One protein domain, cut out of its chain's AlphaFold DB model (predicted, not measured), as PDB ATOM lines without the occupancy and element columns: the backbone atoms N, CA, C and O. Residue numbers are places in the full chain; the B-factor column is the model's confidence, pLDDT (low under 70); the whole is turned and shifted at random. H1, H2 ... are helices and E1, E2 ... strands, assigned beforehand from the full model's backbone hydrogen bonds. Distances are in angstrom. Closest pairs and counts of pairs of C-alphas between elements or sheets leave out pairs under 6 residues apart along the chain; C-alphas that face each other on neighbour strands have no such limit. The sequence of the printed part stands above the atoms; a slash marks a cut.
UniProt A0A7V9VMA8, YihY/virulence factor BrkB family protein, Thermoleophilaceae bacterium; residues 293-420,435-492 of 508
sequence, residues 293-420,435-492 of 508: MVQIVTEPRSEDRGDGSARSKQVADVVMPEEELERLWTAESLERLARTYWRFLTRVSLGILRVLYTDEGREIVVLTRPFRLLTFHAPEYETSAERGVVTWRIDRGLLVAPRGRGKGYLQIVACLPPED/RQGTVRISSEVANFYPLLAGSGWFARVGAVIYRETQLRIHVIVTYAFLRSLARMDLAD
ATOM      1  N   MET A 293     349.797 352.898 201.562       53.19
ATOM      2  CA  MET A 293     348.987 353.051 200.352       53.19
ATOM      3  C   MET A 293     348.285 351.723 200.054       53.19
ATOM      4  O   MET A 293     348.947 350.710 199.870       53.19
ATOM      5  N   VAL A 294     346.949 351.718 200.020       56.94
ATOM      6  CA  VAL A 294     346.157 350.517 199.699       56.94
ATOM      7  C   VAL A 294     345.565 350.646 198.303       56.94
ATOM      8  O   VAL A 294     344.741 351.531 198.059       56.94
ATOM      9  N   GLN A 295     345.934 349.730 197.416       64.25
ATOM     10  CA  GLN A 295     345.365 349.575 196.085       64.25
ATOM     11  C   GLN A 295     344.483 348.325 196.058       64.25
ATOM     12  O   GLN A 295     344.944 347.205 196.238       64.25
ATOM     13  N   ILE A 296     343.179 348.508 195.855       65.19
ATOM     14  CA  ILE A 296     342.245 347.378 195.807       65.19
ATOM     15  C   ILE A 296     342.369 346.704 194.441       65.19
ATOM     16  O   ILE A 296     342.192 347.358 193.412       65.19
ATOM     17  N   VAL A 297     342.658 345.405 194.445       69.88
ATOM     18  CA  VAL A 297     342.770 344.591 193.235       69.88
ATOM     19  C   VAL A 297     341.378 344.065 192.903       69.88
ATOM     20  O   VAL A 297     340.754 343.352 193.691       69.88
ATOM     21  N   THR A 298     340.860 344.449 191.741       54.59
ATOM     22  CA  THR A 298     339.540 344.008 191.283       54.59
ATOM     23  C   THR A 298     339.623 342.556 190.806       54.59
ATOM     24  O   THR A 298     339.940 342.304 189.649       54.59
ATOM     25  N   GLU A 299     339.340 341.595 191.688       57.62
ATOM     26  CA  GLU A 299     339.063 340.206 191.294       57.62
ATOM     27  C   GLU A 299     337.598 340.042 190.835       57.62
ATOM     28  O   GLU A 299     336.717 340.789 191.286       57.62
ATOM     29  N   PRO A 300     337.307 339.086 189.928       49.91
ATOM     30  CA  PRO A 300     335.953 338.839 189.453       49.91
ATOM     31  C   PRO A 300     334.996 338.469 190.596       49.91
ATOM     32  O   PRO A 300     335.334 337.798 191.571       49.91
ATOM     33  N   ARG A 301     333.772 338.982 190.457       54.28
ATOM     34  CA  ARG A 301     332.662 338.912 191.413       54.28
ATOM     35  C   ARG A 301     332.301 337.456 191.738       54.28
ATOM     36  O   ARG A 301     332.369 336.614 190.854       54.28
ATOM     37  N   SER A 302     331.873 337.217 192.982       56.47
ATOM     38  CA  SER A 302     331.277 335.976 193.516       56.47
ATOM     39  C   SER A 302     330.878 334.934 192.458       56.47
ATOM     40  O   SER A 302     329.867 335.109 191.779       56.47
ATOM     41  N   GLU A 303     331.650 333.856 192.336       54.72
ATOM     42  CA  GLU A 303     331.318 332.739 191.447       54.72
ATOM     43  C   GLU A 303     330.250 331.845 192.092       54.72
ATOM     44  O   GLU A 303     330.436 331.349 193.207       54.72
ATOM     45  N   ASP A 304     329.138 331.627 191.385       54.12
ATOM     46  CA  ASP A 304     328.176 330.570 191.706       54.12
ATOM     47  C   ASP A 304     328.720 329.249 191.150       54.12
ATOM     48  O   ASP A 304     328.809 329.063 189.936       54.12
ATOM     49  N   ARG A 305     329.126 328.332 192.037       59.03
ATOM     50  CA  ARG A 305     329.676 327.022 191.649       59.03
ATOM     51  C   ARG A 305     328.607 326.013 191.209       59.03
ATOM     52  O   ARG A 305     328.937 324.852 190.994       59.03
ATOM     53  N   GLY A 306     327.330 326.396 191.118       59.66
ATOM     54  CA  GLY A 306     326.238 325.505 190.699       59.66
ATOM     55  C   GLY A 306     325.801 324.479 191.759       59.66
ATOM     56  O   GLY A 306     324.673 324.003 191.712       59.66
ATOM     57  N   ASP A 307     326.634 324.211 192.772       64.44
ATOM     58  CA  ASP A 307     326.323 323.397 193.966       64.44
ATOM     59  C   ASP A 307     325.525 324.181 195.041       64.44
ATOM     60  O   ASP A 307     325.243 323.700 196.137       64.44
ATOM     61  N   GLY A 308     325.157 325.436 194.762       63.06
ATOM     62  CA  GLY A 308     324.417 326.293 195.696       63.06
ATOM     63  C   GLY A 308     325.249 326.840 196.864       63.06
ATOM     64  O   GLY A 308     324.690 327.480 197.760       63.06
ATOM     65  N   SER A 309     326.568 326.624 196.854       72.56
ATOM     66  CA  SER A 309     327.511 327.287 197.753       72.56
ATOM     67  C   SER A 309     327.899 328.670 197.231       72.56
ATOM     68  O   SER A 309     328.114 328.883 196.041       72.56
ATOM     69  N   ALA A 310     327.992 329.625 198.148       71.88
ATOM     70  CA  ALA A 310     328.395 330.990 197.870       71.88
ATOM     71  C   ALA A 310     329.898 331.172 198.145       71.88
ATOM     72  O   ALA A 310     330.405 330.727 199.182       71.88
ATOM     73  N   ARG A 311     330.594 331.856 197.228       79.81
ATOM     74  CA  ARG A 311     331.998 332.260 197.370       79.81
ATOM     75  C   ARG A 311     332.148 333.765 197.169       79.81
ATOM     76  O   ARG A 311     331.542 334.346 196.274       79.81
ATOM     77  N   SER A 312     332.976 334.403 197.985       80.81
ATOM     78  CA  SER A 312     333.328 335.816 197.870       80.81
ATOM     79  C   SER A 312     334.779 336.009 198.266       80.81
ATOM     80  O   SER A 312     335.113 335.770 199.420       80.81
ATOM     81  N   LYS A 313     335.603 336.510 197.346       83.69
ATOM     82  CA  LYS A 313     337.010 336.832 197.583       83.69
ATOM     83  C   LYS A 313     337.283 338.289 197.224       83.69
ATOM     84  O   LYS A 313     336.836 338.777 196.188       83.69
ATOM     85  N   GLN A 314     337.948 339.004 198.123       83.88
ATOM     86  CA  GLN A 314     338.360 340.393 197.935       83.88
ATOM     87  C   GLN A 314     339.858 340.496 198.192       83.88
ATOM     88  O   GLN A 314     340.345 339.907 199.155       83.88
ATOM     89  N   VAL A 315     340.565 341.256 197.356       82.50
ATOM     90  CA  VAL A 315     342.028 341.369 197.383       82.50
ATOM     91  C   VAL A 315     342.437 342.840 197.376       82.50
ATOM     92  O   VAL A 315     341.831 343.661 196.688       82.50
ATOM     93  N   ALA A 316     343.462 343.184 198.144       80.31
ATOM     94  CA  ALA A 316     344.098 344.489 198.099       80.31
ATOM     95  C   ALA A 316     345.610 344.357 198.282       80.31
ATOM     96  O   ALA A 316     346.073 343.581 199.116       80.31
ATOM     97  N   ASP A 317     346.350 345.157 197.530       79.25
ATOM     98  CA  ASP A 317     347.784 345.333 197.690       79.25
ATOM     99  C   ASP A 317     348.013 346.523 198.634       79.25
ATOM    100  O   ASP A 317     347.420 347.594 198.474       79.25
ATOM    101  N   VAL A 318     348.812 346.313 199.676       76.94
ATOM    102  CA  VAL A 318     349.104 347.288 200.730       76.94
ATOM    103  C   VAL A 318     350.599 347.565 200.735       76.94
ATOM    104  O   VAL A 318     351.399 346.658 200.942       76.94
ATOM    105  N   VAL A 319     350.971 348.824 200.523       73.25
ATOM    106  CA  VAL A 319     352.358 349.298 200.575       73.25
ATOM    107  C   VAL A 319     352.657 349.797 201.982       73.25
ATOM    108  O   VAL A 319     351.974 350.702 202.462       73.25
ATOM    109  N   MET A 320     353.669 349.229 202.634       70.94
ATOM    110  CA  MET A 320     354.054 349.541 204.016       70.94
ATOM    111  C   MET A 320     355.577 349.468 204.222       70.94
ATOM    112  O   MET A 320     356.278 348.972 203.341       70.94
ATOM    113  N   PRO A 321     356.124 349.982 205.339       72.50
ATOM    114  CA  PRO A 321     357.555 349.878 205.633       72.50
ATOM    115  C   PRO A 321     358.036 348.419 205.702       72.50
ATOM    116  O   PRO A 321     357.322 347.553 206.205       72.50
ATOM    117  N   GLU A 322     359.254 348.143 205.228       70.25
ATOM    118  CA  GLU A 322     359.807 346.778 205.168       70.25
ATOM    119  C   GLU A 322     359.918 346.108 206.555       70.25
ATOM    120  O   GLU A 322     359.626 344.923 206.686       70.25
ATOM    121  N   GLU A 323     360.194 346.878 207.614       69.12
ATOM    122  CA  GLU A 323     360.207 346.379 209.003       69.12
ATOM    123  C   GLU A 323     358.836 345.867 209.484       69.12
ATOM    124  O   GLU A 323     358.750 344.925 210.272       69.12
ATOM    125  N   GLU A 324     357.740 346.492 209.037       69.12
ATOM    126  CA  GLU A 324     356.384 346.036 209.362       69.12
ATOM    127  C   GLU A 324     356.008 344.812 208.526       69.12
ATOM    128  O   GLU A 324     355.360 343.896 209.038       69.12
ATOM    129  N   LEU A 325     356.469 344.767 207.273       71.12
ATOM    130  CA  LEU A 325     356.254 343.651 206.358       71.12
ATOM    131  C   LEU A 325     356.864 342.345 206.884       71.12
ATOM    132  O   LEU A 325     356.204 341.312 206.851       71.12
ATOM    133  N   GLU A 326     358.087 342.386 207.413       70.19
ATOM    134  CA  GLU A 326     358.743 341.207 208.001       70.19
ATOM    135  C   GLU A 326     358.015 340.696 209.252       70.19
ATOM    136  O   GLU A 326     357.923 339.491 209.488       70.19
ATOM    137  N   ARG A 327     357.422 341.603 210.038       71.31
ATOM    138  CA  ARG A 327     356.670 341.248 211.252       71.31
ATOM    139  C   ARG A 327     355.287 340.676 210.961       71.31
ATOM    140  O   ARG A 327     354.717 340.019 211.840       71.31
ATOM    141  N   LEU A 328     354.727 340.910 209.772       72.25
ATOM    142  CA  LEU A 328     353.375 340.469 209.430       72.25
ATOM    143  C   LEU A 328     353.221 338.941 209.391       72.25
ATOM    144  O   LEU A 328     352.107 338.456 209.587       72.25
ATOM    145  N   TRP A 329     354.299 338.183 209.150       73.94
ATOM    146  CA  TRP A 329     354.233 336.722 208.959       73.94
ATOM    147  C   TRP A 329     354.215 335.927 210.265       73.94
ATOM    148  O   TRP A 329     354.131 334.701 210.247       73.94
ATOM    149  N   THR A 330     354.251 336.612 211.405       74.62
ATOM    150  CA  THR A 330     354.122 335.987 212.723       74.62
ATOM    151  C   THR A 330     352.659 335.657 213.037       74.62
ATOM    152  O   THR A 330     351.732 336.380 212.653       74.62
ATOM    153  N   ALA A 331     352.433 334.581 213.797       73.38
ATOM    154  CA  ALA A 331     351.094 334.208 214.262       73.38
ATOM    155  C   ALA A 331     350.427 335.337 215.076       73.38
ATOM    156  O   ALA A 331     349.214 335.544 214.984       73.38
ATOM    157  N   GLU A 332     351.216 336.123 215.819       74.81
ATOM    158  CA  GLU A 332     350.720 337.286 216.554       74.81
ATOM    159  C   GLU A 332     350.168 338.369 215.615       74.81
ATOM    160  O   GLU A 332     349.062 338.874 215.826       74.81
ATOM    161  N   SER A 333     350.899 338.712 214.553       73.88
ATOM    162  CA  SER A 333     350.453 339.703 213.570       73.88
ATOM    163  C   SER A 333     349.204 339.252 212.816       73.88
ATOM    164  O   SER A 333     348.283 340.052 212.621       73.88
ATOM    165  N   LEU A 334     349.107 337.965 212.469       77.50
ATOM    166  CA  LEU A 334     347.892 337.394 211.880       77.50
ATOM    167  C   LEU A 334     346.699 337.461 212.841       77.50
ATOM    168  O   LEU A 334     345.581 337.773 212.423       77.50
ATOM    169  N   GLU A 335     346.916 337.245 214.138       80.56
ATOM    170  CA  GLU A 335     345.868 337.403 215.150       80.56
ATOM    171  C   GLU A 335     345.448 338.873 215.331       80.56
ATOM    172  O   GLU A 335     344.256 339.168 215.481       80.56
ATOM    173  N   ARG A 336     346.382 339.829 215.248       77.31
ATOM    174  CA  ARG A 336     346.061 341.269 215.238       77.31
ATOM    175  C   ARG A 336     345.238 341.647 214.005       77.31
ATOM    176  O   ARG A 336     344.230 342.353 214.127       77.31
ATOM    177  N   LEU A 337     345.601 341.134 212.829       79.19
ATOM    178  CA  LEU A 337     344.858 341.334 211.581       79.19
ATOM    179  C   LEU A 337     343.437 340.764 211.690       79.19
ATOM    180  O   LEU A 337     342.453 341.458 211.416       79.19
ATOM    181  N   ALA A 338     343.316 339.540 212.204       80.94
ATOM    182  CA  ALA A 338     342.046 338.892 212.490       80.94
ATOM    183  C   ALA A 338     341.163 339.709 213.444       80.94
ATOM    184  O   ALA A 338     339.987 339.949 213.168       80.94
ATOM    185  N   ARG A 339     341.707 340.167 214.577       79.31
ATOM    186  CA  ARG A 339     340.963 341.000 215.539       79.31
ATOM    187  C   ARG A 339     340.524 342.317 214.934       79.31
ATOM    188  O   ARG A 339     339.430 342.788 215.245       79.31
ATOM    189  N   THR A 340     341.353 342.897 214.076       79.19
ATOM    190  CA  THR A 340     341.024 344.127 213.357       79.19
ATOM    191  C   THR A 340     339.805 343.907 212.465       79.19
ATOM    192  O   THR A 340     338.867 344.698 212.538       79.19
ATOM    193  N   TYR A 341     339.742 342.787 211.736       83.50
ATOM    194  CA  TYR A 341     338.563 342.402 210.953       83.50
ATOM    195  C   TYR A 341     337.300 342.252 211.824       83.50
ATOM    196  O   TYR A 341     336.261 342.854 211.540       83.50
ATOM    197  N   TRP A 342     337.382 341.530 212.944       84.25
ATOM    198  CA  TRP A 342     336.227 341.319 213.829       84.25
ATOM    199  C   TRP A 342     335.747 342.602 214.519       84.25
ATOM    200  O   TRP A 342     334.545 342.875 214.565       84.25
ATOM    201  N   ARG A 343     336.669 343.439 215.013       80.38
ATOM    202  CA  ARG A 343     336.335 344.763 215.567       80.38
ATOM    203  C   ARG A 343     335.729 345.665 214.501       80.38
ATOM    204  O   ARG A 343     334.805 346.420 214.805       80.38
ATOM    205  N   PHE A 344     336.224 345.586 213.268       79.12
ATOM    206  CA  PHE A 344     335.681 346.328 212.142       79.12
ATOM    207  C   PHE A 344     334.226 345.933 211.864       79.12
ATOM    208  O   PHE A 344     333.369 346.813 211.782       79.12
ATOM    209  N   LEU A 345     333.919 344.631 211.838       80.06
ATOM    210  CA  LEU A 345     332.553 344.123 211.685       80.06
ATOM    211  C   LEU A 345     331.613 344.658 212.781       80.06
ATOM    212  O   LEU A 345     330.522 345.154 212.485       80.06
ATOM    213  N   THR A 346     332.037 344.629 214.048       80.19
ATOM    214  CA  THR A 346     331.250 345.186 215.161       80.19
ATOM    215  C   THR A 346     331.092 346.705 215.060       80.19
ATOM    216  O   THR A 346     330.012 347.233 215.320       80.19
ATOM    217  N   ARG A 347     332.132 347.431 214.636       76.88
ATOM    218  CA  ARG A 347     332.093 348.894 214.489       76.88
ATOM    219  C   ARG A 347     331.157 349.330 213.359       76.88
ATOM    220  O   ARG A 347     330.351 350.233 213.566       76.88
ATOM    221  N   VAL A 348     331.235 348.692 212.191       69.06
ATOM    222  CA  VAL A 348     330.393 349.027 211.027       69.06
ATOM    223  C   VAL A 348     328.936 348.629 211.251       69.06
ATOM    224  O   VAL A 348     328.037 349.340 210.813       69.06
ATOM    225  N   SER A 349     328.686 347.555 212.003       69.00
ATOM    226  CA  SER A 349     327.334 347.180 212.433       69.00
ATOM    227  C   SER A 349     326.817 347.976 213.640       69.00
ATOM    228  O   SER A 349     325.772 347.632 214.181       69.00
ATOM    229  N   LEU A 350     327.519 349.026 214.089       69.38
ATOM    230  CA  LEU A 350     327.124 349.863 215.235       69.38
ATOM    231  C   LEU A 350     326.910 349.067 216.539       69.38
ATOM    232  O   LEU A 350     326.097 349.440 217.381       69.38
ATOM    233  N   GLY A 351     327.625 347.954 216.713       76.56
ATOM    234  CA  GLY A 351     327.481 347.069 217.870       76.56
ATOM    235  C   GLY A 351     326.279 346.122 217.805       76.56
ATOM    236  O   GLY A 351     326.068 345.376 218.765       76.56
ATOM    237  N   ILE A 352     325.524 346.129 216.696       79.44
ATOM    238  CA  ILE A 352     324.450 345.167 216.426       79.44
ATOM    239  C   ILE A 352     325.049 343.778 216.236       79.44
ATOM    240  O   ILE A 352     324.532 342.831 216.811       79.44
ATOM    241  N   LEU A 353     326.147 343.637 215.484       81.12
ATOM    242  CA  LEU A 353     326.867 342.367 215.389       81.12
ATOM    243  C   LEU A 353     328.011 342.359 216.396       81.12
ATOM    244  O   LEU A 353     328.961 343.137 216.282       81.12
ATOM    245  N   ARG A 354     327.946 341.466 217.380       83.62
ATOM    246  CA  ARG A 354     329.018 341.282 218.363       83.62
ATOM    247  C   ARG A 354     329.721 339.958 218.131       83.62
ATOM    248  O   ARG A 354     329.067 338.948 217.885       83.62
ATOM    249  N   VAL A 355     331.045 339.983 218.236       84.75
ATOM    250  CA  VAL A 355     331.879 338.779 218.208       84.75
ATOM    251  C   VAL A 355     332.188 338.386 219.645       84.75
ATOM    252  O   VAL A 355     332.856 339.131 220.364       84.75
ATOM    253  N   LEU A 356     331.663 337.242 220.071       83.44
ATOM    254  CA  LEU A 356     331.975 336.618 221.348       83.44
ATOM    255  C   LEU A 356     333.121 335.630 221.129       83.44
ATOM    256  O   LEU A 356     333.068 334.801 220.220       83.44
ATOM    257  N   TYR A 357     334.156 335.743 221.950       83.00
ATOM    258  CA  TYR A 357     335.289 334.823 221.954       83.00
ATOM    259  C   TYR A 357     335.021 333.759 223.018       83.00
ATOM    260  O   TYR A 357     334.675 334.105 224.147       83.00
ATOM    261  N   THR A 358     335.144 332.491 222.646       77.62
ATOM    262  CA  THR A 358     334.982 331.333 223.534       77.62
ATOM    263  C   THR A 358     336.215 330.447 223.424       77.62
ATOM    264  O   THR A 358     336.901 330.494 222.404       77.62
ATOM    265  N   ASP A 359     336.470 329.594 224.414       69.75
ATOM    266  CA  ASP A 359     337.629 328.686 224.386       69.75
ATOM    267  C   ASP A 359     337.581 327.714 223.190       69.75
ATOM    268  O   ASP A 359     338.607 327.354 222.624       69.75
ATOM    269  N   GLU A 360     336.375 327.371 222.730       72.19
ATOM    270  CA  GLU A 360     336.141 326.460 221.602       72.19
ATOM    271  C   GLU A 360     336.071 327.161 220.225       72.19
ATOM    272  O   GLU A 360     335.962 326.491 219.195       72.19
ATOM    273  N   GLY A 361     336.115 328.503 220.167       82.50
ATOM    274  CA  GLY A 361     335.939 329.225 218.900       82.50
ATOM    275  C   GLY A 361     335.412 330.661 218.992       82.50
ATOM    276  O   GLY A 361     335.724 331.420 219.912       82.50
ATOM    277  N   ARG A 362     334.652 331.083 217.975       86.19
ATOM    278  CA  ARG A 362     334.118 332.456 217.857       86.19
ATOM    279  C   ARG A 362     332.636 332.420 217.491       86.19
ATOM    280  O   ARG A 362     332.242 331.720 216.564       86.19
ATOM    281  N   GLU A 363     331.811 333.209 218.172       87.88
ATOM    282  CA  GLU A 363     330.380 333.347 217.867       87.88
ATOM    283  C   GLU A 363     330.061 334.774 217.398       87.88
ATOM    284  O   GLU A 363     330.420 335.748 218.054       87.88
ATOM    285  N   ILE A 364     329.329 334.912 216.292       86.25
ATOM    286  CA  ILE A 364     328.733 336.175 215.847       86.25
ATOM    287  C   ILE A 364     327.267 336.191 216.270       86.25
ATOM    288  O   ILE A 364     326.467 335.367 215.815       86.25
ATOM    289  N   VAL A 365     326.903 337.157 217.111       85.31
ATOM    290  CA  VAL A 365     325.543 337.320 217.644       85.31
ATOM    291  C   VAL A 365     324.942 338.670 217.272       85.31
ATOM    292  O   VAL A 365     325.665 339.658 217.129       85.31
ATOM    293  N   VAL A 366     323.613 338.724 217.156       83.38
ATOM    294  CA  VAL A 366     322.871 339.993 217.097       83.38
ATOM    295  C   VAL A 366     322.611 340.478 218.519       83.38
ATOM    296  O   VAL A 366     321.845 339.848 219.240       83.38
ATOM    297  N   LEU A 367     323.213 341.606 218.899       79.56
ATOM    298  CA  LEU A 367     323.167 342.263 220.211       79.56
ATOM    299  C   LEU A 367     323.715 341.397 221.357       79.56
ATOM    300  O   LEU A 367     324.732 341.756 221.949       79.56
ATOM    301  N   THR A 368     323.078 340.266 221.658       78.62
ATOM    302  CA  THR A 368     323.439 339.300 222.706       78.62
ATOM    303  C   THR A 368     322.932 337.892 222.347       78.62
ATOM    304  O   THR A 368     322.195 337.694 221.382       78.62
ATOM    305  N   ARG A 369     323.290 336.877 223.149       75.56
ATOM    306  CA  ARG A 369     322.593 335.573 223.116       75.56
ATOM    307  C   ARG A 369     321.084 335.797 223.375       75.56
ATOM    308  O   ARG A 369     320.764 336.712 224.137       75.56
ATOM    309  N   PRO A 370     320.164 335.027 222.751       73.94
ATOM    310  CA  PRO A 370     320.361 333.741 222.057       73.94
ATOM    311  C   PRO A 370     320.548 333.807 220.524       73.94
ATOM    312  O   PRO A 370     320.709 332.763 219.889       73.94
ATOM    313  N   PHE A 371     320.542 334.989 219.901       78.44
ATOM    314  CA  PHE A 371     320.509 335.135 218.436       78.44
ATOM    315  C   PHE A 371     321.886 334.940 217.770       78.44
ATOM    316  O   PHE A 371     322.550 335.902 217.378       78.44
ATOM    317  N   ARG A 372     322.322 333.679 217.636       84.38
ATOM    318  CA  ARG A 372     323.589 333.287 216.985       84.38
ATOM    319  C   ARG A 372     323.455 333.224 215.467       84.38
ATOM    320  O   ARG A 372     322.803 332.333 214.923       84.38
ATOM    321  N   LEU A 373     324.115 334.149 214.780       82.00
ATOM    322  CA  LEU A 373     324.144 334.184 213.322       82.00
ATOM    323  C   LEU A 373     325.101 333.143 212.749       82.00
ATOM    324  O   LEU A 373     324.705 332.390 211.859       82.00
ATOM    325  N   LEU A 374     326.331 333.107 213.269       86.19
ATOM    326  CA  LEU A 374     327.408 332.208 212.853       86.19
ATOM    327  C   LEU A 374     328.253 331.806 214.058       86.19
ATOM    328  O   LEU A 374     328.584 332.643 214.894       86.19
ATOM    329  N   THR A 375     328.639 330.545 214.101       87.12
ATOM    330  CA  THR A 375     329.601 329.978 215.037       87.12
ATOM    331  C   THR A 375     330.747 329.404 214.219       87.12
ATOM    332  O   THR A 375     330.521 328.734 213.210       87.12
ATOM    333  N   PHE A 376     331.967 329.690 214.650       88.81
ATOM    334  CA  PHE A 376     333.199 329.217 214.043       88.81
ATOM    335  C   PHE A 376     333.979 328.384 215.050       88.81
ATOM    336  O   PHE A 376     333.956 328.691 216.244       88.81
ATOM    337  N   HIS A 377     334.711 327.393 214.550       88.50
ATOM    338  CA  HIS A 377     335.726 326.691 215.330       88.50
ATOM    339  C   HIS A 377     336.903 327.615 215.685       88.50
ATOM    340  O   HIS A 377     336.995 328.757 215.211       88.50
ATOM    341  N   ALA A 378     337.803 327.111 216.529       84.81
ATOM    342  CA  ALA A 378     339.076 327.758 216.809       84.81
ATOM    343  C   ALA A 378     339.815 328.128 215.501       84.81
ATOM    344  O   ALA A 378     339.750 327.376 214.527       84.81
ATOM    345  N   PRO A 379     340.468 329.304 215.448       85.31
ATOM    346  CA  PRO A 379     341.253 329.718 214.288       85.31
ATOM    347  C   PRO A 379     342.415 328.759 214.020       85.31
ATOM    348  O   PRO A 379     343.164 328.417 214.934       85.31
ATOM    349  N   GLU A 380     342.602 328.406 212.755       86.56
ATOM    350  CA  GLU A 380     343.771 327.681 212.258       86.56
ATOM    351  C   GLU A 380     344.733 328.696 211.622       86.56
ATOM    352  O   GLU A 380     344.303 329.520 210.806       86.56
ATOM    353  N   TYR A 381     346.013 328.669 212.007       84.38
ATOM    354  CA  TYR A 381     347.048 329.555 211.465       84.38
ATOM    355  C   TYR A 381     348.077 328.735 210.689       84.38
ATOM    356  O   TYR A 381     348.619 327.769 211.219       84.38
ATOM    357  N   GLU A 382     348.377 329.155 209.465       84.75
ATOM    358  CA  GLU A 382     349.476 328.613 208.664       84.75
ATOM    359  C   GLU A 382     350.436 329.757 208.325       84.75
ATOM    360  O   GLU A 382     350.028 330.767 207.746       84.75
ATOM    361  N   THR A 383     351.707 329.618 208.697       81.44
ATOM    362  CA  THR A 383     352.739 330.641 208.478       81.44
ATOM    363  C   THR A 383     353.905 330.057 207.696       81.44
ATOM    364  O   THR A 383     354.422 328.997 208.041       81.44
ATOM    365  N   SER A 384     354.344 330.763 206.661       79.19
ATOM    366  CA  SER A 384     355.593 330.529 205.940       79.19
ATOM    367  C   SER A 384     356.368 331.840 205.782       79.19
ATOM    368  O   SER A 384     355.854 332.914 206.093       79.19
ATOM    369  N   ALA A 385     357.598 331.767 205.262       70.69
ATOM    370  CA  ALA A 385     358.470 332.930 205.065       70.69
ATOM    371  C   ALA A 385     357.873 334.031 204.159       70.69
ATOM    372  O   ALA A 385     358.347 335.163 204.173       70.69
ATOM    373  N   GLU A 386     356.835 333.717 203.379       76.38
ATOM    374  CA  GLU A 386     356.250 334.629 202.385       76.38
ATOM    375  C   GLU A 386     354.714 334.667 202.409       76.38
ATOM    376  O   GLU A 386     354.090 335.361 201.597       76.38
ATOM    377  N   ARG A 387     354.084 333.895 203.305       82.81
ATOM    378  CA  ARG A 387     352.631 333.728 203.350       82.81
ATOM    379  C   ARG A 387     352.141 333.446 204.765       82.81
ATOM    380  O   ARG A 387     352.554 332.479 205.393       82.81
ATOM    381  N   GLY A 388     351.183 334.239 205.221       85.31
ATOM    382  CA  GLY A 388     350.421 333.997 206.438       85.31
ATOM    383  C   GLY A 388     348.944 333.790 206.127       85.31
ATOM    384  O   GLY A 388     348.347 334.548 205.359       85.31
ATOM    385  N   VAL A 389     348.341 332.762 206.711       87.06
ATOM    386  CA  VAL A 389     346.931 332.417 206.525       87.06
ATOM    387  C   VAL A 389     346.279 332.234 207.884       87.06
ATOM    388  O   VAL A 389     346.806 331.535 208.743       87.06
ATOM    389  N   VAL A 390     345.105 332.834 208.062       88.69
ATOM    390  CA  VAL A 390     344.214 332.539 209.184       88.69
ATOM    391  C   VAL A 390     342.870 332.061 208.652       88.69
ATOM    392  O   VAL A 390     342.244 332.737 207.830       88.69
ATOM    393  N   THR A 391     342.424 330.899 209.126       88.62
ATOM    394  CA  THR A 391     341.198 330.237 208.671       88.62
ATOM    395  C   THR A 391     340.235 330.024 209.837       88.62
ATOM    396  O   THR A 391     340.602 329.496 210.884       88.62
ATOM    397  N   TRP A 392     338.971 330.402 209.646       90.12
ATOM    398  CA  TRP A 392     337.854 330.109 210.543       90.12
ATOM    399  C   TRP A 392     336.864 329.183 209.856       90.12
ATOM    400  O   TRP A 392     336.157 329.592 208.930       90.12
ATOM    401  N   ARG A 393     336.761 327.947 210.341       89.00
ATOM    402  CA  ARG A 393     335.782 326.979 209.838       89.00
ATOM    403  C   ARG A 393     334.403 327.270 210.417       89.00
ATOM    404  O   ARG A 393     334.257 327.424 211.627       89.00
ATOM    405  N   ILE A 394     333.398 327.346 209.552       86.94
ATOM    406  CA  ILE A 394     332.008 327.624 209.915       86.94
ATOM    407  C   ILE A 394     331.381 326.338 210.460       86.94
ATOM    408  O   ILE A 394     331.184 325.384 209.712       86.94
ATOM    409  N   ASP A 395     331.030 326.330 211.744       85.56
ATOM    410  CA  ASP A 395     330.349 325.214 212.411       85.56
ATOM    411  C   ASP A 395     328.846 325.243 212.077       85.56
ATOM    412  O   ASP A 395     328.334 324.452 211.282       85.56
ATOM    413  N   ARG A 396     328.124 326.220 212.637       83.12
ATOM    414  CA  ARG A 396     326.655 326.320 212.573       83.12
ATOM    415  C   ARG A 396     326.174 327.755 212.773       83.12
ATOM    416  O   ARG A 396     326.955 328.639 213.095       83.12
ATOM    417  N   GLY A 397     324.877 328.002 212.600       81.00
ATOM    418  CA  GLY A 397     324.267 329.304 212.878       81.00
ATOM    419  C   GLY A 397     322.948 329.506 212.141       81.00
ATOM    420  O   GLY A 397     322.599 328.710 211.269       81.00
ATOM    421  N   LEU A 398     322.219 330.573 212.481       77.38
ATOM    422  CA  LEU A 398     320.964 330.938 211.804       77.38
ATOM    423  C   LEU A 398     321.156 331.203 210.307       77.38
ATOM    424  O   LEU A 398     320.219 331.039 209.535       77.38
ATOM    425  N   LEU A 399     322.362 331.597 209.898       74.31
ATOM    426  CA  LEU A 399     322.676 331.930 208.512       74.31
ATOM    427  C   LEU A 399     323.146 330.718 207.682       74.31
ATOM    428  O   LEU A 399     323.341 330.869 206.481       74.31
ATOM    429  N   VAL A 400     323.333 329.533 208.286       76.31
ATOM    430  CA  VAL A 400     323.974 328.363 207.646       76.31
ATOM    431  C   VAL A 400     322.993 327.205 207.494       76.31
ATOM    432  O   VAL A 400     322.533 326.633 208.484       76.31
ATOM    433  N   ALA A 401     322.723 326.803 206.250       75.38
ATOM    434  CA  ALA A 401     321.903 325.641 205.928       75.38
ATOM    435  C   ALA A 401     322.471 324.349 206.555       75.38
ATOM    436  O   ALA A 401     323.691 324.175 206.590       75.38
ATOM    437  N   PRO A 402     321.625 323.382 206.975       77.06
ATOM    438  CA  PRO A 402     322.092 322.130 207.581       77.06
ATOM    439  C   PRO A 402     323.140 321.375 206.749       77.06
ATOM    440  O   PRO A 402     324.076 320.820 207.310       77.06
ATOM    441  N   ARG A 403     323.028 321.410 205.412       76.75
ATOM    442  CA  ARG A 403     323.960 320.752 204.474       76.75
ATOM    443  C   ARG A 403     325.344 321.412 204.379       76.75
ATOM    444  O   ARG A 403     326.261 320.773 203.859       76.75
ATOM    445  N   GLY A 404     325.475 322.658 204.841       73.50
ATOM    446  CA  GLY A 404     326.700 323.463 204.797       73.50
ATOM    447  C   GLY A 404     327.445 323.591 206.126       73.50
ATOM    448  O   GLY A 404     328.514 324.200 206.160       73.50
ATOM    449  N   ARG A 405     326.904 323.027 207.213       81.19
ATOM    450  CA  ARG A 405     327.558 323.007 208.530       81.19
ATOM    451  C   ARG A 405     328.888 322.251 208.452       81.19
ATOM    452  O   ARG A 405     328.933 321.164 207.879       81.19
ATOM    453  N   GLY A 406     329.966 322.847 208.957       79.12
ATOM    454  CA  GLY A 406     331.327 322.291 208.937       79.12
ATOM    455  C   GLY A 406     332.068 322.340 207.588       79.12
ATOM    456  O   GLY A 406     333.245 321.977 207.526       79.12
ATOM    457  N   LYS A 407     331.413 322.783 206.503       81.31
ATOM    458  CA  LYS A 407     331.995 322.812 205.141       81.31
ATOM    459  C   LYS A 407     332.525 324.184 204.723       81.31
ATOM    460  O   LYS A 407     333.440 324.259 203.904       81.31
ATOM    461  N   GLY A 408     331.922 325.247 205.253       84.06
ATOM    462  CA  GLY A 408     332.272 326.632 204.947       84.06
ATOM    463  C   GLY A 408     333.479 327.131 205.732       84.06
ATOM    464  O   GLY A 408     333.741 326.659 206.839       84.06
ATOM    465  N   TYR A 409     334.180 328.124 205.194       87.69
ATOM    466  CA  TYR A 409     335.230 328.829 205.927       87.69
ATOM    467  C   TYR A 409     335.295 330.311 205.552       87.69
ATOM    468  O   TYR A 409     334.910 330.710 204.452       87.69
ATOM    469  N   LEU A 410     335.787 331.112 206.495       88.06
ATOM    470  CA  LEU A 410     336.282 332.468 206.282       88.06
ATOM    471  C   LEU A 410     337.805 332.418 206.415       88.06
ATOM    472  O   LEU A 410     338.308 331.882 207.397       88.06
ATOM    473  N   GLN A 411     338.531 332.985 205.464       90.19
ATOM    474  CA  GLN A 411     339.986 332.964 205.435       90.19
ATOM    475  C   GLN A 411     340.531 334.355 205.125       90.19
ATOM    476  O   GLN A 411     340.024 335.036 204.237       90.19
ATOM    477  N   ILE A 412     341.572 334.770 205.844       88.25
ATOM    478  CA  ILE A 412     342.376 335.944 205.495       88.25
ATOM    479  C   ILE A 412     343.780 335.452 205.152       88.25
ATOM    480  O   ILE A 412     344.396 334.735 205.938       88.25
ATOM    481  N   VAL A 413     344.271 335.829 203.974       87.94
ATOM    482  CA  VAL A 413     345.605 335.478 203.474       87.94
ATOM    483  C   VAL A 413     346.397 336.756 203.269       87.94
ATOM    484  O   VAL A 413     345.930 337.651 202.571       87.94
ATOM    485  N   ALA A 414     347.596 336.818 203.826       86.31
ATOM    486  CA  ALA A 414     348.601 337.818 203.508       86.31
ATOM    487  C   ALA A 414     349.771 337.118 202.807       86.31
ATOM    488  O   ALA A 414     350.304 336.147 203.338       86.31
ATOM    489  N   CYS A 415     350.147 337.552 201.606       85.56
ATOM    490  CA  CYS A 415     351.290 336.998 200.880       85.56
ATOM    491  C   CYS A 415     352.036 338.069 200.084       85.56
ATOM    492  O   CYS A 415     351.489 339.131 199.786       85.56
ATOM    493  N   LEU A 416     353.284 337.785 199.720       80.00
ATOM    494  CA  LEU A 416     354.022 338.632 198.784       80.00
ATOM    495  C   LEU A 416     353.364 338.598 197.387       80.00
ATOM    496  O   LEU A 416     352.906 337.536 196.945       80.00
ATOM    497  N   PRO A 417     353.275 339.738 196.677       74.69
ATOM    498  CA  PRO A 417     352.829 339.758 195.292       74.69
ATOM    499  C   PRO A 417     353.781 338.945 194.394       74.69
ATOM    500  O   PRO A 417     354.998 339.003 194.577       74.69
ATOM    501  N   PRO A 418     353.263 338.229 193.380       61.06
ATOM    502  CA  PRO A 418     354.081 337.393 192.496       61.06
ATOM    503  C   PRO A 418     355.124 338.178 191.678       61.06
ATOM    504  O   PRO A 418     356.119 337.594 191.262       61.06
ATOM    505  N   GLU A 419     354.930 339.486 191.469       60.66
ATOM    506  CA  GLU A 419     355.891 340.361 190.773       60.66
ATOM    507  C   GLU A 419     357.102 340.740 191.654       60.66
ATOM    508  O   GLU A 419     358.212 340.877 191.143       60.66
ATOM    509  N   ASP A 420     356.926 340.808 192.980       54.28
ATOM    510  CA  ASP A 420     357.968 341.217 193.937       54.28
ATOM    511  C   ASP A 420     358.776 340.029 194.498       54.28
ATOM    512  O   ASP A 420     359.933 340.195 194.899       54.28
ATOM    513  N   ARG A 435     363.034 351.620 202.936       60.91
ATOM    514  CA  ARG A 435     362.482 350.642 201.991       60.91
ATOM    515  C   ARG A 435     361.008 350.372 202.323       60.91
ATOM    516  O   ARG A 435     360.663 350.019 203.450       60.91
ATOM    517  N   GLN A 436     360.137 350.568 201.335       67.38
ATOM    518  CA  GLN A 436     358.728 350.176 201.383       67.38
ATOM    519  C   GLN A 436     358.566 348.845 200.651       67.38
ATOM    520  O   GLN A 436     359.149 348.659 199.585       67.38
ATOM    521  N   GLY A 437     357.773 347.939 201.214       71.31
ATOM    522  CA  GLY A 437     357.408 346.669 200.603       71.31
ATOM    523  C   GLY A 437     355.896 346.546 200.411       71.31
ATOM    524  O   GLY A 437     355.105 347.192 201.105       71.31
ATOM    525  N   THR A 438     355.495 345.710 199.456       79.19
ATOM    526  CA  THR A 438     354.088 345.460 199.129       79.19
ATOM    527  C   THR A 438     353.651 344.108 199.686       79.19
ATOM    528  O   THR A 438     354.318 343.098 199.473       79.19
ATOM    529  N   VAL A 439     352.500 344.066 200.359       82.69
ATOM    530  CA  VAL A 439     351.808 342.827 200.743       82.69
ATOM    531  C   VAL A 439     350.456 342.742 200.059       82.69
ATOM    532  O   VAL A 439     349.667 343.685 200.091       82.69
ATOM    533  N   ARG A 440     350.146 341.579 199.496       84.75
ATOM    534  CA  ARG A 440     348.812 341.249 199.009       84.75
ATOM    535  C   ARG A 440     347.995 340.634 200.137       84.75
ATOM    536  O   ARG A 440     348.294 339.537 200.602       84.75
ATOM    537  N   ILE A 441     346.944 341.328 200.561       86.00
ATOM    538  CA  ILE A 441     345.998 340.851 201.571       86.00
ATOM    539  C   ILE A 441     344.692 340.486 200.879       86.00
ATOM    540  O   ILE A 441     344.095 341.292 200.163       86.00
ATOM    541  N   SER A 442     344.214 339.272 201.119       87.25
ATOM    542  CA  SER A 442     342.920 338.807 200.644       87.25
ATOM    543  C   SER A 442     342.057 338.290 201.780       87.25
ATOM    544  O   SER A 442     342.555 337.766 202.771       87.25
ATOM    545  N   SER A 443     340.751 338.463 201.633       87.12
ATOM    546  CA  SER A 443     339.748 337.936 202.547       87.12
ATOM    547  C   SER A 443     338.694 337.208 201.729       87.12
ATOM    548  O   SER A 443     338.098 337.774 200.809       87.12
ATOM    549  N   GLU A 444     338.485 335.943 202.066       87.81
ATOM    550  CA  GLU A 444     337.659 335.007 201.323       87.81
ATOM    551  C   GLU A 444     336.648 334.317 202.237       87.81
ATOM    552  O   GLU A 444     336.996 333.822 203.303       87.81
ATOM    553  N   VAL A 445     335.398 334.234 201.790       84.19
ATOM    554  CA  VAL A 445     334.413 333.278 202.304       84.19
ATOM    555  C   VAL A 445     334.115 332.287 201.198       84.19
ATOM    556  O   VAL A 445     333.760 332.694 200.092       84.19
ATOM    557  N   ALA A 446     334.223 330.997 201.497       82.25
ATOM    558  CA  ALA A 446     333.944 329.924 200.554       82.25
ATOM    559  C   ALA A 446     333.081 328.831 201.190       82.25
ATOM    560  O   ALA A 446     333.006 328.699 202.415       82.25
ATOM    561  N   ASN A 447     332.429 328.036 200.334       74.25
ATOM    562  CA  ASN A 447     331.574 326.912 200.724       74.25
ATOM    563  C   ASN A 447     330.471 327.309 201.728       74.25
ATOM    564  O   ASN A 447     330.085 326.525 202.597       74.25
ATOM    565  N   PHE A 448     329.968 328.545 201.630       72.50
ATOM    566  CA  PHE A 448     328.926 329.068 202.508       72.50
ATOM    567  C   PHE A 448     327.539 328.766 201.932       72.50
ATOM    568  O   PHE A 448     327.217 329.201 200.830       72.50
ATOM    569  N   TYR A 449     326.703 328.041 202.677       69.88
ATOM    570  CA  TYR A 449     325.351 327.680 202.239       69.88
ATOM    571  C   TYR A 449     324.309 328.494 203.028       69.88
ATOM    572  O   TYR A 449     324.095 328.189 204.205       69.88
ATOM    573  N   PRO A 450     323.653 329.505 202.430       66.56
ATOM    574  CA  PRO A 450     322.680 330.346 203.124       66.56
ATOM    575  C   PRO A 450     321.413 329.567 203.512       66.56
ATOM    576  O   PRO A 450     320.903 328.743 202.748       66.56
ATOM    577  N   LEU A 451     320.889 329.818 204.713       62.72
ATOM    578  CA  LEU A 451     319.719 329.118 205.244       62.72
ATOM    579  C   LEU A 451     318.419 329.679 204.651       62.72
ATOM    580  O   LEU A 451     317.963 330.719 205.096       62.72
ATOM    581  N   LEU A 452     317.837 328.976 203.671       53.62
ATOM    582  CA  LEU A 452     316.403 328.962 203.320       53.62
ATOM    583  C   LEU A 452     316.165 327.845 202.281       53.62
ATOM    584  O   LEU A 452     316.198 328.064 201.074       53.62
ATOM    585  N   ALA A 453     315.945 326.620 202.763       45.03
ATOM    586  CA  ALA A 453     315.532 325.476 201.948       45.03
ATOM    587  C   ALA A 453     314.127 325.029 202.382       45.03
ATOM    588  O   ALA A 453     313.971 324.042 203.091       45.03
ATOM    589  N   GLY A 454     313.111 325.805 202.001       50.44
ATOM    590  CA  GLY A 454     311.711 325.364 202.005       50.44
ATOM    591  C   GLY A 454     311.296 324.908 200.604       50.44
ATOM    592  O   GLY A 454     311.829 325.410 199.611       50.44
ATOM    593  N   SER A 455     310.361 323.963 200.497       45.44
ATOM    594  CA  SER A 455     309.771 323.571 199.213       45.44
ATOM    595  C   SER A 455     308.712 324.597 198.790       45.44
ATOM    596  O   SER A 455     307.714 324.810 199.470       45.44
ATOM    597  N   GLY A 456     308.946 325.277 197.667       53.75
ATOM    598  CA  GLY A 456     308.003 326.239 197.090       53.75
ATOM    599  C   GLY A 456     308.694 327.325 196.264       53.75
ATOM    600  O   GLY A 456     309.866 327.640 196.471       53.75
ATOM    601  N   TRP A 457     307.976 327.921 195.311       51.50
ATOM    602  CA  TRP A 457     308.536 328.958 194.433       51.50
ATOM    603  C   TRP A 457     308.858 330.265 195.186       51.50
ATOM    604  O   TRP A 457     309.890 330.880 194.924       51.50
ATOM    605  N   PHE A 458     308.063 330.624 196.202       45.44
ATOM    606  CA  PHE A 458     308.350 331.741 197.114       45.44
ATOM    607  C   PHE A 458     309.630 331.529 197.936       45.44
ATOM    608  O   PHE A 458     310.391 332.470 198.154       45.44
ATOM    609  N   ALA A 459     309.917 330.286 198.340       56.34
ATOM    610  CA  ALA A 459     311.150 329.947 199.047       56.34
ATOM    611  C   ALA A 459     312.382 330.073 198.136       56.34
ATOM    612  O   ALA A 459     313.429 330.524 198.590       56.34
ATOM    613  N   ARG A 460     312.249 329.762 196.837       55.75
ATOM    614  CA  ARG A 460     313.318 329.961 195.842       55.75
ATOM    615  C   ARG A 460     313.640 331.440 195.622       55.75
ATOM    616  O   ARG A 460     314.811 331.803 195.627       55.75
ATOM    617  N   VAL A 461     312.626 332.298 195.488       54.31
ATOM    618  CA  VAL A 461     312.825 333.754 195.348       54.31
ATOM    619  C   VAL A 461     313.435 334.347 196.624       54.31
ATOM    620  O   VAL A 461     314.410 335.093 196.549       54.31
ATOM    621  N   GLY A 462     312.929 333.951 197.797       55.28
ATOM    622  CA  GLY A 462     313.490 334.350 199.089       55.28
ATOM    623  C   GLY A 462     314.944 333.911 199.270       55.28
ATOM    624  O   GLY A 462     315.769 334.714 199.695       55.28
ATOM    625  N   ALA A 463     315.291 332.681 198.879       59.31
ATOM    626  CA  ALA A 463     316.657 332.165 198.945       59.31
ATOM    627  C   ALA A 463     317.620 332.919 198.014       59.31
ATOM    628  O   ALA A 463     318.743 333.211 198.418       59.31
ATOM    629  N   VAL A 464     317.182 333.284 196.803       58.97
ATOM    630  CA  VAL A 464     317.983 334.094 195.868       58.97
ATOM    631  C   VAL A 464     318.217 335.496 196.433       58.97
ATOM    632  O   VAL A 464     319.363 335.930 196.521       58.97
ATOM    633  N   ILE A 465     317.165 336.185 196.886       57.94
ATOM    634  CA  ILE A 465     317.276 337.536 197.463       57.94
ATOM    635  C   ILE A 465     318.156 337.521 198.716       57.94
ATOM    636  O   ILE A 465     319.008 338.392 198.897       57.94
ATOM    637  N   TYR A 466     317.984 336.519 199.574       62.00
ATOM    638  CA  TYR A 466     318.748 336.375 200.804       62.00
ATOM    639  C   TYR A 466     320.226 336.069 200.534       62.00
ATOM    640  O   TYR A 466     321.093 336.746 201.086       62.00
ATOM    641  N   ARG A 467     320.524 335.128 199.625       64.19
ATOM    642  CA  ARG A 467     321.889 334.811 199.174       64.19
ATOM    643  C   ARG A 467     322.592 336.046 198.616       64.19
ATOM    644  O   ARG A 467     323.704 336.354 199.038       64.19
ATOM    645  N   GLU A 468     321.921 336.783 197.731       64.88
ATOM    646  CA  GLU A 468     322.451 338.020 197.153       64.88
ATOM    647  C   GLU A 468     322.686 339.097 198.216       64.88
ATOM    648  O   GLU A 468     323.701 339.792 198.194       64.88
ATOM    649  N   THR A 469     321.780 339.222 199.185       61.84
ATOM    650  CA  THR A 469     321.904 340.212 200.262       61.84
ATOM    651  C   THR A 469     323.076 339.884 201.186       61.84
ATOM    652  O   THR A 469     323.879 340.767 201.487       61.84
ATOM    653  N   GLN A 470     323.236 338.622 201.594       64.69
ATOM    654  CA  GLN A 470     324.347 338.201 202.453       64.69
ATOM    655  C   GLN A 470     325.708 338.344 201.772       64.69
ATOM    656  O   GLN A 470     326.646 338.863 202.378       64.69
ATOM    657  N   LEU A 471     325.804 337.940 200.503       67.69
ATOM    658  CA  LEU A 471     327.021 338.097 199.712       67.69
ATOM    659  C   LEU A 471     327.392 339.571 199.542       67.69
ATOM    660  O   LEU A 471     328.547 339.939 199.739       67.69
ATOM    661  N   ARG A 472     326.417 340.441 199.252       70.44
ATOM    662  CA  ARG A 472     326.653 341.888 199.141       70.44
ATOM    663  C   ARG A 472     327.120 342.503 200.453       70.44
ATOM    664  O   ARG A 472     328.029 343.328 200.427       70.44
ATOM    665  N   ILE A 473     326.541 342.098 201.585       69.00
ATOM    666  CA  ILE A 473     326.988 342.558 202.906       69.00
ATOM    667  C   ILE A 473     328.445 342.152 203.138       69.00
ATOM    668  O   ILE A 473     329.244 343.005 203.518       69.00
ATOM    669  N   HIS A 474     328.809 340.896 202.857       74.62
ATOM    670  CA  HIS A 474     330.192 340.442 202.989       74.62
ATOM    671  C   HIS A 474     331.142 341.244 202.086       74.62
ATOM    672  O   HIS A 474     332.119 341.794 202.581       74.62
ATOM    673  N   VAL A 475     330.819 341.417 200.800       74.50
ATOM    674  CA  VAL A 475     331.629 342.220 199.864       74.50
ATOM    675  C   VAL A 475     331.841 343.646 200.384       74.50
ATOM    676  O   VAL A 475     332.966 344.139 200.377       74.50
ATOM    677  N   ILE A 476     330.781 344.309 200.862       70.38
ATOM    678  CA  ILE A 476     330.855 345.679 201.390       70.38
ATOM    679  C   ILE A 476     331.750 345.737 202.631       70.38
ATOM    680  O   ILE A 476     332.612 346.613 202.719       70.38
ATOM    681  N   VAL A 477     331.557 344.820 203.583       73.31
ATOM    682  CA  VAL A 477     332.339 344.775 204.826       73.31
ATOM    683  C   VAL A 477     333.808 344.515 204.522       73.31
ATOM    684  O   VAL A 477     334.665 345.243 205.014       73.31
ATOM    685  N   THR A 478     334.106 343.538 203.673       73.69
ATOM    686  CA  THR A 478     335.477 343.146 203.351       73.69
ATOM    687  C   THR A 478     336.203 344.228 202.560       73.69
ATOM    688  O   THR A 478     337.338 344.571 202.881       73.69
ATOM    689  N   TYR A 479     335.534 344.859 201.593       72.88
ATOM    690  CA  TYR A 479     336.080 346.011 200.872       72.88
ATOM    691  C   TYR A 479     336.389 347.177 201.820       72.88
ATOM    692  O   TYR A 479     337.450 347.800 201.749       72.88
ATOM    693  N   ALA A 480     335.471 347.469 202.744       69.06
ATOM    694  CA  ALA A 480     335.655 348.539 203.712       69.06
ATOM    695  C   ALA A 480     336.744 348.207 204.755       69.06
ATOM    696  O   ALA A 480     337.474 349.113 205.161       69.06
ATOM    697  N   PHE A 481     336.910 346.931 205.127       79.56
ATOM    698  CA  PHE A 481     338.000 346.440 205.972       79.56
ATOM    699  C   PHE A 481     339.353 346.606 205.278       79.56
ATOM    700  O   PHE A 481     340.234 347.250 205.844       79.56
ATOM    701  N   LEU A 482     339.500 346.124 204.040       77.38
ATOM    702  CA  LEU A 482     340.744 346.255 203.276       77.38
ATOM    703  C   LEU A 482     341.129 347.731 203.115       77.38
ATOM    704  O   LEU A 482     342.269 348.115 203.355       77.38
ATOM    705  N   ARG A 483     340.155 348.606 202.842       71.88
ATOM    706  CA  ARG A 483     340.385 350.059 202.790       71.88
ATOM    707  C   ARG A 483     340.755 350.671 204.146       71.88
ATOM    708  O   ARG A 483     341.412 351.711 204.187       71.88
ATOM    709  N   SER A 484     340.325 350.069 205.252       67.69
ATOM    710  CA  SER A 484     340.670 350.528 206.601       67.69
ATOM    711  C   SER A 484     342.131 350.244 206.966       67.69
ATOM    712  O   SER A 484     342.698 351.008 207.746       67.69
ATOM    713  N   LEU A 485     342.767 349.249 206.330       70.25
ATOM    714  CA  LEU A 485     344.194 348.942 206.502       70.25
ATOM    715  C   LEU A 485     345.108 350.109 206.093       70.25
ATOM    716  O   LEU A 485     346.167 350.277 206.684       70.25
ATOM    717  N   ALA A 486     344.655 351.007 205.206       60.50
ATOM    718  CA  ALA A 486     345.386 352.230 204.837       60.50
ATOM    719  C   ALA A 486     345.653 353.176 206.024       60.50
ATOM    720  O   ALA A 486     346.452 354.105 205.928       60.50
ATOM    721  N   ARG A 487     344.935 352.994 207.140       57.03
ATOM    722  CA  ARG A 487     345.087 353.804 208.355       57.03
ATOM    723  C   ARG A 487     346.038 353.185 209.387       57.03
ATOM    724  O   ARG A 487     346.287 353.852 210.383       57.03
ATOM    725  N   MET A 488     346.522 351.956 209.161       51.22
ATOM    726  CA  MET A 488     347.444 351.194 210.027       51.22
ATOM    727  C   MET A 488     347.086 351.152 211.527       51.22
ATOM    728  O   MET A 488     347.951 351.030 212.384       51.22
ATOM    729  N   ASP A 489     345.799 351.219 211.869       50.44
ATOM    730  CA  ASP A 489     345.316 351.108 213.254       50.44
ATOM    731  C   ASP A 489     345.002 349.633 213.567       50.44
ATOM    732  O   ASP A 489     343.836 349.223 213.625       50.44
ATOM    733  N   LEU A 490     346.049 348.797 213.637       52.59
ATOM    734  CA  LEU A 490     345.918 347.375 213.968       52.59
ATOM    735  C   LEU A 490     345.555 347.209 215.449       52.59
ATOM    736  O   LEU A 490     346.135 347.821 216.339       52.59
ATOM    737  N   ALA A 491     344.574 346.354 215.716       46.50
ATOM    738  CA  ALA A 491     344.104 346.044 217.058       46.50
ATOM    739  C   ALA A 491     345.191 345.389 217.936       46.50
ATOM    740  O   ALA A 491     345.748 344.371 217.534       46.50
ATOM    741  N   ASP A 492     345.388 345.875 219.172       39.56
ATOM    742  CA  ASP A 492     346.257 345.208 220.161       39.56
ATOM    743  C   ASP A 492     345.879 343.731 220.378       39.56
ATOM    744  O   ASP A 492     344.697 343.401 220.595       39.56
TER     745      ASP A 492
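This is residues 293 to 420 and 435 to 492 of the 508 residues of the protein "YihY/virulence factor BrkB family protein" of Thermoleophilaceae bacterium (UniProt A0A7V9VMA8). The model is one twisted wall of nine strands, with three helices over one of its faces and no named helix over the other; the long H3 lies along E2, and H2 packs where the long strands give way to the short meander E3, E4, E5. The sheet is antiparallel throughout its neighbour pairs and branches at E7. The printed part has 186 residues, with E1 E2 H1 H2 E3 E4 E5 E6 E7 E8 E9 H3 along the chain, and its class is mixed. It is compact, with a radius of gyration of the C-alphas of 17.0 A, yet elongated in outline, 60 by 35 by 29 A.

Find C-alpha 293 at (348.987, 353.051, 200.352), where E1 begins and runs to 297. E2 is residues 310 to 321, 35.6 A long. H1 is 322 to 327, and H2, 331 to 348, measures 25.7 A from C-alpha 331 at (351.094, 334.208, 214.262). Then come E3, 353 to 358; E4, 361 to 366; E5, 372 to 377; E6, 380 to 384; E7, 387 to 396, 28.5 A; E8, 409 to 415; and E9, 436 to 448, 36.5 A. H3, 457 to 487, spans 46.3 A and ends at C-alpha 487 (345.087, 353.804, 208.355).

Start at E1, an edge strand antiparallel to E2, its hairpin partner: N 295 and O 317 are 2.8 A apart. On the other side of E2 lies E9, with N 314 and O 443 at 3.0 A. E8 follows, with N 411 and O 444 at 2.8 A, then E7, with N 390 and O 412 at 2.9 A. On the other side of E7 lie both E6, with N 382 and O 389 at 2.9 A, and E5, with N 375 and O 396 at 2.7 A. E5 runs on into E6 at 50 degrees. E6, E7, E8 form a second meander, each strand the antiparallel neighbour of the one before. H1, H2 and H3 are on the same face. H3 lies over E2 at a height of 8.2 A, along the strands; the closest C-alphas, Ala 316 and Leu 482, are 6.4 A apart. H2 and H3 touch at a steep tilt of 60 degrees, opposite ways, through residues 341 to 348 and 477 to 481; the closest C-alphas, Tyr 341 and Phe 481, are 6.4 A apart. Every O i to N i+4 pair is within hydrogen-bond range in H2, 25 of 27 in H3 and 1 of 2 in H1.

The C-alphas farthest apart, Arg 435 and Gly 456, are 59.9 A apart. Residues 421 to 434 are not printed, and C-alphas 420 and 435 are 13.2 A apart across the cut. The links E1 to E2 and E7 to E8 are long. The mean pLDDT of the printed part is 73.3; 60 residues are under 70, among them 293 to 308 and 449 to 471.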